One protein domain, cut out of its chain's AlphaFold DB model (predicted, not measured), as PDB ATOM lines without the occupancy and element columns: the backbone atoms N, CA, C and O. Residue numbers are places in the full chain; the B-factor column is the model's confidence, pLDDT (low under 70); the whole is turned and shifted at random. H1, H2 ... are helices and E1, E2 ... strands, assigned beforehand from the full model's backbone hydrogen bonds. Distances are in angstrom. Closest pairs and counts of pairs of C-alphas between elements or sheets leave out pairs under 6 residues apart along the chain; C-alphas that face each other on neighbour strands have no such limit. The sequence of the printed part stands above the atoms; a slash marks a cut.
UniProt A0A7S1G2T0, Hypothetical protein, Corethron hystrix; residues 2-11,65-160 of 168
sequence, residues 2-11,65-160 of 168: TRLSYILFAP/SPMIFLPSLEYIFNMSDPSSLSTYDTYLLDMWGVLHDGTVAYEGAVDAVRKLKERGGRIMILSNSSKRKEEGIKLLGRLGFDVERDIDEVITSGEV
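Overview. This is residues 2 to 11 and 65 to 160 of the 168 residues of the protein "Hypothetical protein" of Corethron hystrix (UniProt A0A7S1G2T0). One strongly twisted wall of five parallel strands has its helical layer over one face and leaves the other face bare. H4 covers the E4 and E5 part of the wall, H3 and H5 come toward it on the same side, the small H2 is by the beginnings of the strands, and H6 runs on from the end of E5. The printed part has 106 residues, with six named helices and five named strands, along the chain E1 E2 H1 H2 E3 H3 E4 H4 H5 E5 H6; the sheet's order is E2 E1 E3 E4 E5, and the class is mixed, helices and strands. It is compact, with a radius of gyration of the C-alphas of 13.2 A and spans of 35 by 29 by 24 A.

Along the chain. The strands are E1, residues 6 to 9, 10.0 A, beginning at C-alpha 6 (-23.292, 42.286, -50.660); E2, 67 to 70, 9.8 A; E3, 90 to 93, 9.8 A; E4, 122 to 127, 16.4 A; and E5, 153 to 156, 10.1 A. The helices are H1, 74 to 77; H2, 84 to 87; H3, 109 to 118, 14.3 A; H4, 133 to 142, 14.2 A; H5, 147 to 150; and H6, 157 to 160, ending at C-alpha 160 (-17.209, 58.554, -34.013).

Arrangement. E2 and E5 are edge strands. N 8 and O 68 are 2.9 A apart between E1 and E2, N 92 and O 7 2.8 A between E3 and E1, N 91 and O 122 2.7 A between E3 and E4, and N 155 and O 125 2.8 A between E5 and E4, within hydrogen-bond range. E3, H3, E4 and E4, H4 H5, E5 are strand-helix-strand units, two parallel neighbour strands with helices between; E2, H1 H2, E3 is a split one, with E1 between its strands. The three crossovers are right-handed. H4 lies over E4 and E5 at a height over the sheet of 10.5 A, slantwise to the strands, at 56 degrees to E5 on the local plane; C-alphas 133 and 156 are closest, 5.8 A. H3 only grazes the sheet with residues 113 to 117, as do H5 and H2, but these only just, with 5 pairs of C-alphas within 10 A each. H3 and H5 only just touch, with 3 pairs of C-alphas within 8 A, closest Lys 117 and Asp 150, 5.6 A. H4 and H5 touch only at the corner, only just, with 3 such pairs, closest Gly 141 and Val 147, 6.4 A. H1 and H6 are not on the sheet; H1 is close to but not clearly touching H3, the closest C-alphas being 77 and 112, 6.9 A. In H3 and H4 every O i to N i+4 pair is within hydrogen-bond range; H1, H2, H5 and H6 are too short for one.

Size, cuts and confidence. The C-alphas of Ser 80 and Val 160, farthest apart, are 40.5 A apart. Residues 12 to 64 are cut out, with 22.5 A between C-alphas 11 and 65. The link E3 to H3, residues 94 to 108, is long. Mean pLDDT of the printed part is 73.4; residues 2 to 11, 65 to 88 and 157 to 160 are under 70.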
ATOM      1  N   THR A   2     -19.103  29.874 -47.264       41.69
ATOM      2  CA  THR A   2     -20.108  30.872 -47.665       41.69
ATOM      3  C   THR A   2     -19.397  32.092 -48.254       41.69
ATOM      4  O   THR A   2     -18.434  32.597 -47.676       41.69
ATOM      5  N   ARG A   3     -19.793  32.504 -49.464       49.69
ATOM      6  CA  ARG A   3     -19.233  33.666 -50.167       49.69
ATOM      7  C   ARG A   3     -19.960  34.919 -49.693       49.69
ATOM      8  O   ARG A   3     -21.091  35.120 -50.106       49.69
ATOM      9  N   LEU A   4     -19.280  35.768 -48.920       51.56
ATOM     10  CA  LEU A   4     -19.831  37.047 -48.468       51.56
ATOM     11  C   LEU A   4     -20.098  37.955 -49.680       51.56
ATOM     12  O   LEU A   4     -19.175  38.550 -50.242       51.56
ATOM     13  N   SER A   5     -21.356  38.026 -50.094       58.34
ATOM     14  CA  SER A   5     -21.802  38.818 -51.241       58.34
ATOM     15  C   SER A   5     -22.738  39.902 -50.730       58.34
ATOM     16  O   SER A   5     -23.641  39.605 -49.945       58.34
ATOM     17  N   TYR A   6     -22.525  41.148 -51.155       60.72
ATOM     18  CA  TYR A   6     -23.292  42.286 -50.660       60.72
ATOM     19  C   TYR A   6     -23.715  43.256 -51.763       60.72
ATOM     20  O   TYR A   6     -23.004  43.457 -52.752       60.72
ATOM     21  N   ILE A   7     -24.879  43.873 -51.561       66.38
ATOM     22  CA  ILE A   7     -25.398  44.949 -52.408       66.38
ATOM     23  C   ILE A   7     -25.384  46.251 -51.615       66.38
ATOM     24  O   ILE A   7     -25.866  46.279 -50.485       66.38
ATOM     25  N   LEU A   8     -24.857  47.317 -52.219       63.72
ATOM     26  CA  LEU A   8     -24.893  48.670 -51.675       63.72
ATOM     27  C   LEU A   8     -25.930  49.514 -52.420       63.72
ATOM     28  O   LEU A   8     -25.868  49.637 -53.644       63.72
ATOM     29  N   PHE A   9     -26.827  50.141 -51.666       69.62
ATOM     30  CA  PHE A   9     -27.757  51.147 -52.164       69.62
ATOM     31  C   PHE A   9     -27.349  52.502 -51.604       69.62
ATOM     32  O   PHE A   9     -27.376  52.692 -50.388       69.62
ATOM     33  N   ALA A  10     -26.965  53.434 -52.475       58.69
ATOM     34  CA  ALA A  10     -26.640  54.798 -52.071       58.69
ATOM     35  C   ALA A  10     -27.402  55.803 -52.940       58.69
ATOM     36  O   ALA A  10     -27.703  55.500 -54.100       58.69
ATOM     37  N   PRO A  11     -27.711  56.992 -52.401       51.44
ATOM     38  CA  PRO A  11     -28.447  57.999 -53.139       51.44
ATOM     39  C   PRO A  11     -27.671  58.415 -54.388       51.44
ATOM     40  O   PRO A  11     -26.451  58.608 -54.353       51.44
ATOM     41  N   SER A  65     -15.116  38.848 -54.181       43.59
ATOM     42  CA  SER A  65     -16.580  38.870 -54.146       43.59
ATOM     43  C   SER A  65     -17.033  40.262 -54.586       43.59
ATOM     44  O   SER A  65     -16.554  41.247 -54.016       43.59
ATOM     45  N   PRO A  66     -17.869  40.379 -55.630       51.75
ATOM     46  CA  PRO A  66     -18.216  41.673 -56.202       51.75
ATOM     47  C   PRO A  66     -19.155  42.451 -55.270       51.75
ATOM     48  O   PRO A  66     -20.203  41.945 -54.877       51.75
ATOM     49  N   MET A  67     -18.787  43.697 -54.956       55.31
ATOM     50  CA  MET A  67     -19.719  44.719 -54.469       55.31
ATOM     51  C   MET A  67     -20.592  45.144 -55.648       55.31
ATOM     52  O   MET A  67     -20.049  45.617 -56.648       55.31
ATOM     53  N   ILE A  68     -21.914  44.999 -55.548       59.84
ATOM     54  CA  ILE A  68     -22.828  45.554 -56.557       59.84
ATOM     55  C   ILE A  68     -23.453  46.831 -56.015       59.84
ATOM     56  O   ILE A  68     -24.047  46.830 -54.941       59.84
ATOM     57  N   PHE A  69     -23.307  47.916 -56.772       55.31
ATOM     58  CA  PHE A  69     -23.944  49.194 -56.486       55.31
ATOM     59  C   PHE A  69     -25.265  49.296 -57.246       55.31
ATOM     60  O   PHE A  69     -25.277  49.159 -58.471       55.31
ATOM     61  N   LEU A  70     -26.359  49.555 -56.531       55.31
ATOM     62  CA  LEU A  70     -27.666  49.816 -57.126       55.31
ATOM     63  C   LEU A  70     -28.140  51.236 -56.783       55.31
ATOM     64  O   LEU A  70     -28.041  51.654 -55.629       55.31
ATOM     65  N   PRO A  71     -28.666  51.986 -57.770       48.03
ATOM     66  CA  PRO A  71     -28.984  53.401 -57.594       48.03
ATOM     67  C   PRO A  71     -30.291  53.672 -56.829       48.03
ATOM     68  O   PRO A  71     -30.493  54.800 -56.397       48.03
ATOM     69  N   SER A  72     -31.204  52.697 -56.691       56.22
ATOM     70  CA  SER A  72     -32.499  52.896 -56.013       56.22
ATOM     71  C   SER A  72     -33.168  51.580 -55.592       56.22
ATOM     72  O   SER A  72     -32.984  50.546 -56.241       56.22
ATOM     73  N   LEU A  73     -33.993  51.634 -54.536       58.94
ATOM     74  CA  LEU A  73     -34.856  50.530 -54.093       58.94
ATOM     75  C   LEU A  73     -35.989  50.211 -55.079       58.94
ATOM     76  O   LEU A  73     -36.448  49.070 -55.107       58.94
ATOM     77  N   GLU A  74     -36.397  51.151 -55.937       53.28
ATOM     78  CA  GLU A  74     -37.389  50.887 -56.997       53.28
ATOM     79  C   GLU A  74     -36.957  49.746 -57.929       53.28
ATOM     80  O   GLU A  74     -37.784  48.997 -58.450       53.28
ATOM     81  N   TYR A  75     -35.645  49.564 -58.101       56.88
ATOM     82  CA  TYR A  75     -35.094  48.468 -58.888       56.88
ATOM     83  C   TYR A  75     -35.388  47.097 -58.260       56.88
ATOM     84  O   TYR A  75     -35.621  46.133 -58.983       56.88
ATOM     85  N   ILE A  76     -35.447  47.007 -56.926       56.25
ATOM     86  CA  ILE A  76     -35.862  45.780 -56.225       56.25
ATOM     87  C   ILE A  76     -37.350  45.512 -56.470       56.25
ATOM     88  O   ILE A  76     -37.744  44.367 -56.681       56.25
ATOM     89  N   PHE A  77     -38.175  46.561 -56.457       52.47
ATOM     90  CA  PHE A  77     -39.619  46.452 -56.675       52.47
ATOM     91  C   PHE A  77     -39.988  45.979 -58.073       52.47
ATOM     92  O   PHE A  77     -40.876  45.141 -58.218       52.47
ATOM     93  N   ASN A  78     -39.295  46.501 -59.084       48.38
ATOM     94  CA  ASN A  78     -39.572  46.214 -60.488       48.38
ATOM     95  C   ASN A  78     -38.788  45.012 -61.037       48.38
ATOM     96  O   ASN A  78     -38.864  44.727 -62.234       48.38
ATOM     97  N   MET A  79     -38.042  44.284 -60.199       53.34
ATOM     98  CA  MET A  79     -37.434  43.026 -60.624       53.34
ATOM     99  C   MET A  79     -38.501  41.947 -60.810       53.34
ATOM    100  O   MET A  79     -39.044  41.410 -59.846       53.34
ATOM    101  N   SER A  80     -38.728  41.568 -62.068       40.03
ATOM    102  CA  SER A  80     -39.575  40.426 -62.428       40.03
ATOM    103  C   SER A  80     -39.003  39.075 -61.982       40.03
ATOM    104  O   SER A  80     -39.759  38.112 -61.888       40.03
ATOM    105  N   ASP A  81     -37.694  38.987 -61.705       47.84
ATOM    106  CA  ASP A  81     -37.041  37.754 -61.254       47.84
ATOM    107  C   ASP A  81     -36.461  37.886 -59.826       47.84
ATOM    108  O   ASP A  81     -35.351  38.406 -59.635       47.84
ATOM    109  N   PRO A  82     -37.187  37.400 -58.802       48.72
ATOM    110  CA  PRO A  82     -36.772  37.463 -57.403       48.72
ATOM    111  C   PRO A  82     -35.555  36.584 -57.066       48.72
ATOM    112  O   PRO A  82     -34.989  36.750 -55.983       48.72
ATOM    113  N   SER A  83     -35.136  35.687 -57.964       48.97
ATOM    114  CA  SER A  83     -34.025  34.743 -57.769       48.97
ATOM    115  C   SER A  83     -32.657  35.432 -57.725       48.97
ATOM    116  O   SER A  83     -31.740  34.965 -57.054       48.97
ATOM    117  N   SER A  84     -32.516  36.566 -58.416       50.91
ATOM    118  CA  SER A  84     -31.250  37.302 -58.547       50.91
ATOM    119  C   SER A  84     -30.747  37.891 -57.217       50.91
ATOM    120  O   SER A  84     -29.543  37.885 -56.953       50.91
ATOM    121  N   LEU A  85     -31.664  38.303 -56.333       54.03
ATOM    122  CA  LEU A  85     -31.356  38.785 -54.980       54.03
ATOM    123  C   LEU A  85     -30.989  37.657 -54.002       54.03
ATOM    124  O   LEU A  85     -30.282  37.895 -53.030       54.03
ATOM    125  N   SER A  86     -31.392  36.410 -54.271       51.22
ATOM    126  CA  SER A  86     -31.103  35.254 -53.403       51.22
ATOM    127  C   SER A  86     -29.607  34.915 -53.294       51.22
ATOM    128  O   SER A  86     -29.236  33.998 -52.563       51.22
ATOM    129  N   THR A  87     -28.748  35.608 -54.042       58.47
ATOM    130  CA  THR A  87     -27.297  35.384 -54.053       58.47
ATOM    131  C   THR A  87     -26.532  36.217 -53.027       58.47
ATOM    132  O   THR A  87     -25.333  35.990 -52.853       58.47
ATOM    133  N   TYR A  88     -27.194  37.156 -52.341       64.38
ATOM    134  CA  TYR A  88     -26.545  38.067 -51.400       64.38
ATOM    135  C   TYR A  88     -26.939  37.763 -49.962       64.38
ATOM    136  O   TYR A  88     -28.118  37.742 -49.616       64.38
ATOM    137  N   ASP A  89     -25.922  37.582 -49.122       70.94
ATOM    138  CA  ASP A  89     -26.098  37.329 -47.692       70.94
ATOM    139  C   ASP A  89     -26.454  38.619 -46.935       70.94
ATOM    140  O   ASP A  89     -27.171  38.580 -45.933       70.94
ATOM    141  N   THR A  90     -25.949  39.768 -47.412       77.62
ATOM    142  CA  THR A  90     -26.045  41.055 -46.711       77.62
ATOM    143  C   THR A  90     -26.361  42.217 -47.655       77.62
ATOM    144  O   THR A  90     -25.756  42.372 -48.711       77.62
ATOM    145  N   TYR A  91     -27.249  43.106 -47.226       81.75
ATOM    146  CA  TYR A  91     -27.639  44.341 -47.894       81.75
ATOM    147  C   TYR A  91     -27.144  45.534 -47.082       81.75
ATOM    148  O   TYR A  91     -27.419  45.627 -45.888       81.75
ATOM    149  N   LEU A  92     -26.412  46.438 -47.728       83.94
ATOM    150  CA  LEU A  92     -25.954  47.700 -47.158       83.94
ATOM    151  C   LEU A  92     -26.818  48.829 -47.725       83.94
ATOM    152  O   LEU A  92     -26.802  49.072 -48.933       83.94
ATOM    153  N   LEU A  93     -27.583  49.504 -46.871       85.38
ATOM    154  CA  LEU A  93     -28.517  50.560 -47.276       85.38
ATOM    155  C   LEU A  93     -28.092  51.911 -46.695       85.38
ATOM    156  O   LEU A  93     -27.790  51.998 -45.506       85.38
ATOM    157  N   ASP A  94     -28.111  52.973 -47.496       83.62
ATOM    158  CA  ASP A  94     -28.130  54.338 -46.955       83.62
ATOM    159  C   ASP A  94     -29.539  54.694 -46.435       83.62
ATOM    160  O   ASP A  94     -30.535  54.056 -46.778       83.62
ATOM    161  N   MET A  95     -29.638  55.727 -45.598       83.69
ATOM    162  CA  MET A  95     -30.906  56.266 -45.101       83.69
ATOM    163  C   MET A  95     -31.448  57.365 -46.015       83.69
ATOM    164  O   MET A  95     -32.547  57.252 -46.564       83.69
ATOM    165  N   TRP A  96     -30.681  58.447 -46.170       81.62
ATOM    166  CA  TRP A  96     -31.141  59.667 -46.829       81.62
ATOM    167  C   TRP A  96     -31.003  59.533 -48.343       81.62
ATOM    168  O   TRP A  96     -29.923  59.232 -48.842       81.62
ATOM    169  N   GLY A  97     -32.095  59.728 -49.081       75.31
ATOM    170  CA  GLY A  97     -32.107  59.547 -50.534       75.31
ATOM    171  C   GLY A  97     -32.113  58.082 -51.002       75.31
ATOM    172  O   GLY A  97     -32.019  57.839 -52.201       75.31
ATOM    173  N   VAL A  98     -32.277  57.119 -50.080       81.06
ATOM    174  CA  VAL A  98     -32.520  55.692 -50.391       81.06
ATOM    175  C   VAL A  98     -33.778  55.173 -49.704       81.06
ATOM    176  O   VAL A  98     -34.634  54.603 -50.371       81.06
ATOM    177  N   LEU A  99     -33.909  55.376 -48.389       84.00
ATOM    178  CA  LEU A  99     -35.091  54.961 -47.625       84.00
ATOM    179  C   LEU A  99     -36.096  56.104 -47.467       84.00
ATOM    180  O   LEU A  99     -37.305  55.868 -47.472       84.00
ATOM    181  N   HIS A 100     -35.601  57.331 -47.299       84.00
ATOM    182  CA  HIS A 100     -36.427  58.501 -47.020       84.00
ATOM    183  C   HIS A 100     -35.737  59.822 -47.386       84.00
ATOM    184  O   HIS A 100     -34.512  59.892 -47.507       84.00
ATOM    185  N   ASP A 101     -36.515  60.904 -47.454       82.12
ATOM    186  CA  ASP A 101     -36.024  62.286 -47.619       82.12
ATOM    187  C   ASP A 101     -35.918  63.062 -46.287       82.12
ATOM    188  O   ASP A 101     -35.493  64.213 -46.236       82.12
ATOM    189  N   GLY A 102     -36.280  62.415 -45.175       81.62
ATOM    190  CA  GLY A 102     -36.259  62.989 -43.825       81.62
ATOM    191  C   GLY A 102     -37.628  63.429 -43.316       81.62
ATOM    192  O   GLY A 102     -37.771  63.617 -42.110       81.62
ATOM    193  N   THR A 103     -38.621  63.525 -44.199       82.19
ATOM    194  CA  THR A 103     -40.015  63.815 -43.843       82.19
ATOM    195  C   THR A 103     -40.895  62.592 -44.060       82.19
ATOM    196  O   THR A 103     -41.718  62.277 -43.203       82.19
ATOM    197  N   VAL A 104     -40.698  61.884 -45.174       83.56
ATOM    198  CA  VAL A 104     -41.470  60.692 -45.542       83.56
ATOM    199  C   VAL A 104     -40.553  59.560 -45.995       83.56
ATOM    200  O   VAL A 104     -39.482  59.795 -46.560       83.56
ATOM    201  N   ALA A 105     -40.972  58.317 -45.744       84.19
ATOM    202  CA  ALA A 105     -40.389  57.164 -46.422       84.19
ATOM    203  C   ALA A 105     -40.737  57.229 -47.913       84.19
ATOM    204  O   ALA A 105     -41.836  57.656 -48.273       84.19
ATOM    205  N   TYR A 106     -39.824  56.780 -48.773       82.38
ATOM    206  CA  TYR A 106     -40.163  56.615 -50.183       82.38
ATOM    207  C   TYR A 106     -41.188  55.499 -50.369       82.38
ATOM    208  O   TYR A 106     -41.235  54.538 -49.595       82.38
ATOM    209  N   GLU A 107     -42.018  55.633 -51.401       79.31
ATOM    210  CA  GLU A 107     -43.061  54.661 -51.706       79.31
ATOM    211  C   GLU A 107     -42.455  53.260 -51.878       79.31
ATOM    212  O   GLU A 107     -41.441  53.067 -52.546       79.31
ATOM    213  N   GLY A 108     -43.036  52.280 -51.187       78.31
ATOM    214  CA  GLY A 108     -42.526  50.914 -51.151       78.31
ATOM    215  C   GLY A 108     -41.262  50.704 -50.303       78.31
ATOM    216  O   GLY A 108     -40.985  49.567 -49.950       78.31
ATOM    217  N   ALA A 109     -40.498  51.714 -49.879       81.81
ATOM    218  CA  ALA A 109     -39.223  51.478 -49.179       81.81
ATOM    219  C   ALA A 109     -39.361  50.545 -47.954       81.81
ATOM    220  O   ALA A 109     -38.569  49.615 -47.788       81.81
ATOM    221  N   VAL A 110     -40.419  50.728 -47.159       84.94
ATOM    222  CA  VAL A 110     -40.759  49.863 -46.013       84.94
ATOM    223  C   VAL A 110     -41.017  48.417 -46.451       84.94
ATOM    224  O   VAL A 110     -40.460  47.475 -45.888       84.94
ATOM    225  N   ASP A 111     -41.814  48.224 -47.504       80.56
ATOM    226  CA  ASP A 111     -42.129  46.900 -48.040       80.56
ATOM    227  C   ASP A 111     -40.911  46.206 -48.662       80.56
ATOM    228  O   ASP A 111     -40.807  44.981 -48.585       80.56
ATOM    229  N   ALA A 112     -39.979  46.953 -49.263       81.25
ATOM    230  CA  ALA A 112     -38.741  46.392 -49.801       81.25
ATOM    231  C   ALA A 112     -37.864  45.855 -48.679       81.25
ATOM    232  O   ALA A 112     -37.425  44.710 -48.754       81.25
ATOM    233  N   VAL A 113     -37.640  46.657 -47.637       85.19
ATOM    234  CA  VAL A 113     -36.841  46.258 -46.473       85.19
ATOM    235  C   VAL A 113     -37.436  45.006 -45.825       85.19
ATOM    236  O   VAL A 113     -36.724  44.022 -45.626       85.19
ATOM    237  N   ARG A 114     -38.760  44.971 -45.636       86.50
ATOM    238  CA  ARG A 114     -39.463  43.781 -45.144       86.50
ATOM    239  C   ARG A 114     -39.257  42.559 -46.044       86.50
ATOM    240  O   ARG A 114     -38.864  41.502 -45.559       86.50
ATOM    241  N   LYS A 115     -39.461  42.687 -47.359       80.44
ATOM    242  CA  LYS A 115     -39.282  41.575 -48.315       80.44
ATOM    243  C   LYS A 115     -37.841  41.070 -48.368       80.44
ATOM    244  O   LYS A 115     -37.623  39.875 -48.550       80.44
ATOM    245  N   LEU A 116     -36.856  41.961 -48.242       79.94
ATOM    246  CA  LEU A 116     -35.442  41.591 -48.163       79.94
ATOM    247  C   LEU A 116     -35.161  40.775 -46.897       79.94
ATOM    248  O   LEU A 116     -34.481  39.749 -46.972       79.94
ATOM    249  N   LYS A 117     -35.743  41.181 -45.761       85.19
ATOM    250  CA  LYS A 117     -35.610  40.458 -44.495       85.19
ATOM    251  C   LYS A 117     -36.293  39.094 -44.527       85.19
ATOM    252  O   LYS A 117     -35.683  38.100 -44.140       85.19
ATOM    253  N   GLU A 118     -37.523  39.020 -45.038       83.50
ATOM    254  CA  GLU A 118     -38.295  37.773 -45.181       83.50
ATOM    255  C   GLU A 118     -37.563  36.722 -46.030       83.50
ATOM    256  O   GLU A 118     -37.732  35.521 -45.829       83.50
ATOM    257  N   ARG A 119     -36.696  37.160 -46.951       77.88
ATOM    258  CA  ARG A 119     -35.853  36.285 -47.780       77.88
ATOM    259  C   ARG A 119     -34.586  35.788 -47.078       77.88
ATOM    260  O   ARG A 119     -33.794  35.088 -47.701       77.88
ATOM    261  N   GLY A 120     -34.379  36.142 -45.810       78.75
ATOM    262  CA  GLY A 120     -33.200  35.761 -45.030       78.75
ATOM    263  C   GLY A 120     -31.987  36.670 -45.242       78.75
ATOM    264  O   GLY A 120     -30.900  36.351 -44.761       78.75
ATOM    265  N   GLY A 121     -32.163  37.796 -45.937       79.69
ATOM    266  CA  GLY A 121     -31.123  38.800 -46.101       79.69
ATOM    267  C   GLY A 121     -30.791  39.493 -44.787       79.69
ATOM    268  O   GLY A 121     -31.697  39.935 -44.078       79.69
ATOM    269  N   ARG A 122     -29.502  39.646 -44.475       82.69
ATOM    270  CA  ARG A 122     -29.085  40.582 -43.424       82.69
ATOM    271  C   ARG A 122     -29.156  42.004 -43.954       82.69
ATOM    272  O   ARG A 122     -28.640  42.262 -45.033       82.69
ATOM    273  N   ILE A 123     -29.740  42.929 -43.209       87.44
ATOM    274  CA  ILE A 123     -29.872  44.331 -43.615       87.44
ATOM    275  C   ILE A 123     -29.078  45.194 -42.645       87.44
ATOM    276  O   ILE A 123     -29.387  45.245 -41.460       87.44
ATOM    277  N   MET A 124     -28.059  45.888 -43.148       88.12
ATOM    278  CA  MET A 124     -27.284  46.849 -42.368       88.12
ATOM    279  C   MET A 124     -27.426  48.235 -42.984       88.12
ATOM    280  O   MET A 124     -27.267  48.417 -44.191       88.12
ATOM    281  N   ILE A 125     -27.700  49.225 -42.145       86.75
ATOM    282  CA  ILE A 125     -27.807  50.619 -42.555       86.75
ATOM    283  C   ILE A 125     -26.481  51.328 -42.304       86.75
ATOM    284  O   ILE A 125     -25.928  51.259 -41.206       86.75
ATOM    285  N   LEU A 126     -25.993  52.049 -43.312       83.25
ATOM    286  CA  LEU A 126     -24.810  52.900 -43.239       83.25
ATOM    287  C   LEU A 126     -25.220  54.343 -43.516       83.25
ATOM    288  O   LEU A 126     -25.496  54.695 -44.657       83.25
ATOM    289  N   SER A 127     -25.235  55.189 -42.487       79.50
ATOM    290  CA  SER A 127     -25.603  56.597 -42.639       79.50
ATOM    291  C   SER A 127     -24.425  57.524 -42.366       79.50
ATOM    292  O   SER A 127     -23.788  57.463 -41.313       79.50
ATOM    293  N   ASN A 128     -24.192  58.473 -43.272       79.69
ATOM    294  CA  ASN A 128     -23.238  59.561 -43.047       79.69
ATOM    295  C   ASN A 128     -23.815  60.705 -42.179       79.69
ATOM    296  O   ASN A 128     -23.397  61.858 -42.286       79.69
ATOM    297  N   SER A 129     -24.805  60.417 -41.333       72.19
ATOM    298  CA  SER A 129     -25.349  61.397 -40.399       72.19
ATOM    299  C   SER A 129     -24.429  61.581 -39.193       72.19
ATOM    300  O   SER A 129     -24.030  60.610 -38.551       72.19
ATOM    301  N   SER A 130     -24.173  62.840 -38.826       70.44
ATOM    302  CA  SER A 130     -23.526  63.200 -37.557       70.44
ATOM    303  C   SER A 130     -24.422  62.967 -36.334       70.44
ATOM    304  O   SER A 130     -23.959  63.094 -35.200       70.44
ATOM    305  N   LYS A 131     -25.702  62.641 -36.549       76.06
ATOM    306  CA  LYS A 131     -26.649  62.297 -35.488       76.06
ATOM    307  C   LYS A 131     -26.335  60.927 -34.904       76.06
ATOM    308  O   LYS A 131     -25.753  60.070 -35.565       76.06
ATOM    309  N   ARG A 132     -26.753  60.719 -33.655       76.50
ATOM    310  CA  ARG A 132     -26.625  59.420 -32.989       76.50
ATOM    311  C   ARG A 132     -27.524  58.383 -33.656       76.50
ATOM    312  O   ARG A 132     -28.622  58.717 -34.112       76.50
ATOM    313  N   LYS A 133     -27.104  57.116 -33.638       81.88
ATOM    314  CA  LYS A 133     -27.895  56.011 -34.195       81.88
ATOM    315  C   LYS A 133     -29.309  55.946 -33.626       81.88
ATOM    316  O   LYS A 133     -30.245  55.689 -34.372       81.88
ATOM    317  N   GLU A 134     -29.502  56.260 -32.342       85.06
ATOM    318  CA  GLU A 134     -30.813  56.184 -31.694       85.06
ATOM    319  C   GLU A 134     -31.791  57.205 -32.282       85.06
ATOM    320  O   GLU A 134     -32.994  56.957 -32.333       85.06
ATOM    321  N   GLU A 135     -31.293  58.353 -32.750       86.62
ATOM    322  CA  GLU A 135     -32.116  59.335 -33.454       86.62
ATOM    323  C   GLU A 135     -32.515  58.831 -34.842       86.62
ATOM    324  O   GLU A 135     -33.669  58.996 -35.238       86.62
ATOM    325  N   GLY A 136     -31.588  58.181 -35.550       86.25
ATOM    326  CA  GLY A 136     -31.861  57.535 -36.834       86.25
ATOM    327  C   GLY A 136     -32.908  56.428 -36.712       86.25
ATOM    328  O   GLY A 136     -33.889  56.428 -37.450       86.25
ATOM    329  N   ILE A 137     -32.765  55.550 -35.717       89.88
ATOM    330  CA  ILE A 137     -33.715  54.468 -35.420       89.88
ATOM    331  C   ILE A 137     -35.102  55.034 -35.093       89.88
ATOM    332  O   ILE A 137     -36.102  54.584 -35.649       89.88
ATOM    333  N   LYS A 138     -35.180  56.069 -34.244       91.56
ATOM    334  CA  LYS A 138     -36.455  56.733 -33.920       91.56
ATOM    335  C   LYS A 138     -37.114  57.350 -35.150       91.56
ATOM    336  O   LYS A 138     -38.336  57.294 -35.266       91.56
ATOM    337  N   LEU A 139     -36.331  57.961 -36.040       90.44
ATOM    338  CA  LEU A 139     -36.846  58.513 -37.289       90.44
ATOM    339  C   LEU A 139     -37.395  57.401 -38.184       90.44
ATOM    340  O   LEU A 139     -38.543  57.491 -38.599       90.44
ATOM    341  N   LEU A 140     -36.625  56.337 -38.419       91.38
ATOM    342  CA  LEU A 140     -37.064  55.191 -39.218       91.38
ATOM    343  C   LEU A 140     -38.355  54.572 -38.662       91.38
ATOM    344  O   LEU A 140     -39.302  54.366 -39.416       91.38
ATOM    345  N   GLY A 141     -38.450  54.388 -37.341       93.31
ATOM    346  CA  GLY A 141     -39.676  53.914 -36.694       93.31
ATOM    347  C   GLY A 141     -40.881  54.829 -36.937       93.31
ATOM    348  O   GLY A 141     -41.964  54.358 -37.272       93.31
ATOM    349  N   ARG A 142     -40.700  56.155 -36.849       93.69
ATOM    350  CA  ARG A 142     -41.761  57.134 -37.166       93.69
ATOM    351  C   ARG A 142     -42.191  57.101 -38.631       93.69
ATOM    352  O   ARG A 142     -43.335  57.421 -38.925       93.69
ATOM    353  N   LEU A 143     -41.279  56.730 -39.526       90.31
ATOM    354  CA  LEU A 143     -41.530  56.590 -40.959       90.31
ATOM    355  C   LEU A 143     -42.130  55.223 -41.336       90.31
ATOM    356  O   LEU A 143     -42.380  54.980 -42.514       90.31
ATOM    357  N   GLY A 144     -42.391  54.350 -40.355       91.50
ATOM    358  CA  GLY A 144     -43.075  53.071 -40.551       91.50
ATOM    359  C   GLY A 144     -42.156  51.866 -40.747       91.50
ATOM    360  O   GLY A 144     -42.655  50.777 -41.015       91.50
ATOM    361  N   PHE A 145     -40.838  52.024 -40.601       92.62
ATOM    362  CA  PHE A 145     -39.910  50.892 -40.614       92.62
ATOM    363  C   PHE A 145     -39.934  50.157 -39.269       92.62
ATOM    364  O   PHE A 145     -39.774  50.771 -38.213       92.62
ATOM    365  N   ASP A 146     -40.064  48.832 -39.307       93.75
ATOM    366  CA  ASP A 146     -39.925  47.973 -38.130       93.75
ATOM    367  C   ASP A 146     -38.437  47.667 -37.905       93.75
ATOM    368  O   ASP A 146     -37.909  46.656 -38.361       93.75
ATOM    369  N   VAL A 147     -37.726  48.611 -37.279       91.44
ATOM    370  CA  VAL A 147     -36.259  48.560 -37.171       91.44
ATOM    371  C   VAL A 147     -35.777  47.348 -36.377       91.44
ATOM    372  O   VAL A 147     -34.768  46.761 -36.743       91.44
ATOM    373  N   GLU A 148     -36.493  46.947 -35.327       90.00
ATOM    374  CA  GLU A 148     -36.101  45.806 -34.490       90.00
ATOM    375  C   GLU A 148     -36.247  44.471 -35.227       90.00
ATOM    376  O   GLU A 148     -35.452  43.554 -35.016       90.00
ATOM    377  N   ARG A 149     -37.258  44.352 -36.097       91.50
ATOM    378  CA  ARG A 149     -37.509  43.129 -36.861       91.50
ATOM    379  C   ARG A 149     -36.711  43.071 -38.157       91.50
ATOM    380  O   ARG A 149     -36.177  42.016 -38.501       91.50
ATOM    381  N   ASP A 150     -36.679  44.175 -38.898       90.12
ATOM    382  CA  ASP A 150     -36.255  44.174 -40.296       90.12
ATOM    383  C   ASP A 150     -34.802  44.611 -40.508       90.12
ATOM    384  O   ASP A 150     -34.225  44.294 -41.546       90.12
ATOM    385  N   ILE A 151     -34.186  45.306 -39.547       89.44
ATOM    386  CA  ILE A 151     -32.838  45.867 -39.688       89.44
ATOM    387  C   ILE A 151     -31.914  45.228 -38.649       89.44
ATOM    388  O   ILE A 151     -32.163  45.293 -37.452       89.44
ATOM    389  N   ASP A 152     -30.826  44.612 -39.109       87.12
ATOM    390  CA  ASP A 152     -29.882  43.919 -38.230       87.12
ATOM    391  C   ASP A 152     -28.917  44.876 -37.529       87.12
ATOM    392  O   ASP A 152     -28.514  44.603 -36.406       87.12
ATOM    393  N   GLU A 153     -28.515  45.968 -38.187       87.31
ATOM    394  CA  GLU A 153     -27.572  46.933 -37.616       87.31
ATOM    395  C   GLU A 153     -27.734  48.319 -38.256       87.31
ATOM    396  O   GLU A 153     -27.983  48.432 -39.458       87.31
ATOM    397  N   VAL A 154     -27.531  49.382 -37.473       84.50
ATOM    398  CA  VAL A 154     -27.480  50.770 -37.959       84.50
ATOM    399  C   VAL A 154     -26.170  51.406 -37.514       84.50
ATOM    400  O   VAL A 154     -25.942  51.584 -36.321       84.50
ATOM    401  N   ILE A 155     -25.339  51.797 -38.477       83.06
ATOM    402  CA  ILE A 155     -24.034  52.420 -38.242       83.06
ATOM    403  C   ILE A 155     -24.098  53.872 -38.713       83.06
ATOM    404  O   ILE A 155     -24.493  54.156 -39.848       83.06
ATOM    405  N   THR A 156     -23.691  54.802 -37.846       75.88
ATOM    406  CA  THR A 156     -23.714  56.246 -38.142       75.88
ATOM    407  C   THR A 156     -22.344  56.884 -37.928       75.88
ATOM    408  O   THR A 156     -21.618  56.513 -37.005       75.88
ATOM    409  N   SER A 157     -21.972  57.882 -38.738       68.44
ATOM    410  CA  SER A 157     -20.711  58.619 -38.533       68.44
ATOM    411  C   SER A 157     -20.701  59.434 -37.227       68.44
ATOM    412  O   SER A 157     -19.632  59.688 -36.665       68.44
ATOM    413  N   GLY A 158     -21.879  59.765 -36.682       58.06
ATOM    414  CA  GLY A 158     -22.064  60.387 -35.368       58.06
ATOM    415  C   GLY A 158     -21.553  59.569 -34.174       58.06
ATOM    416  O   GLY A 158     -21.192  60.153 -33.150       58.06
ATOM    417  N   GLU A 159     -21.425  58.243 -34.294       56.91
ATOM    418  CA  GLU A 159     -20.828  57.402 -33.240       56.91
ATOM    419  C   GLU A 159     -19.329  57.701 -33.034       56.91
ATOM    420  O   GLU A 159     -18.802  57.537 -31.934       56.91
ATOM    421  N   VAL A 160     -18.647  58.234 -34.056       50.19
ATOM    422  CA  VAL A 160     -17.209  58.554 -34.013       50.19
ATOM    423  C   VAL A 160     -16.937  59.890 -33.302       50.19
ATOM    424  O   VAL A 160     -15.827  60.132 -32.828       50.19
TER     425      VAL A 160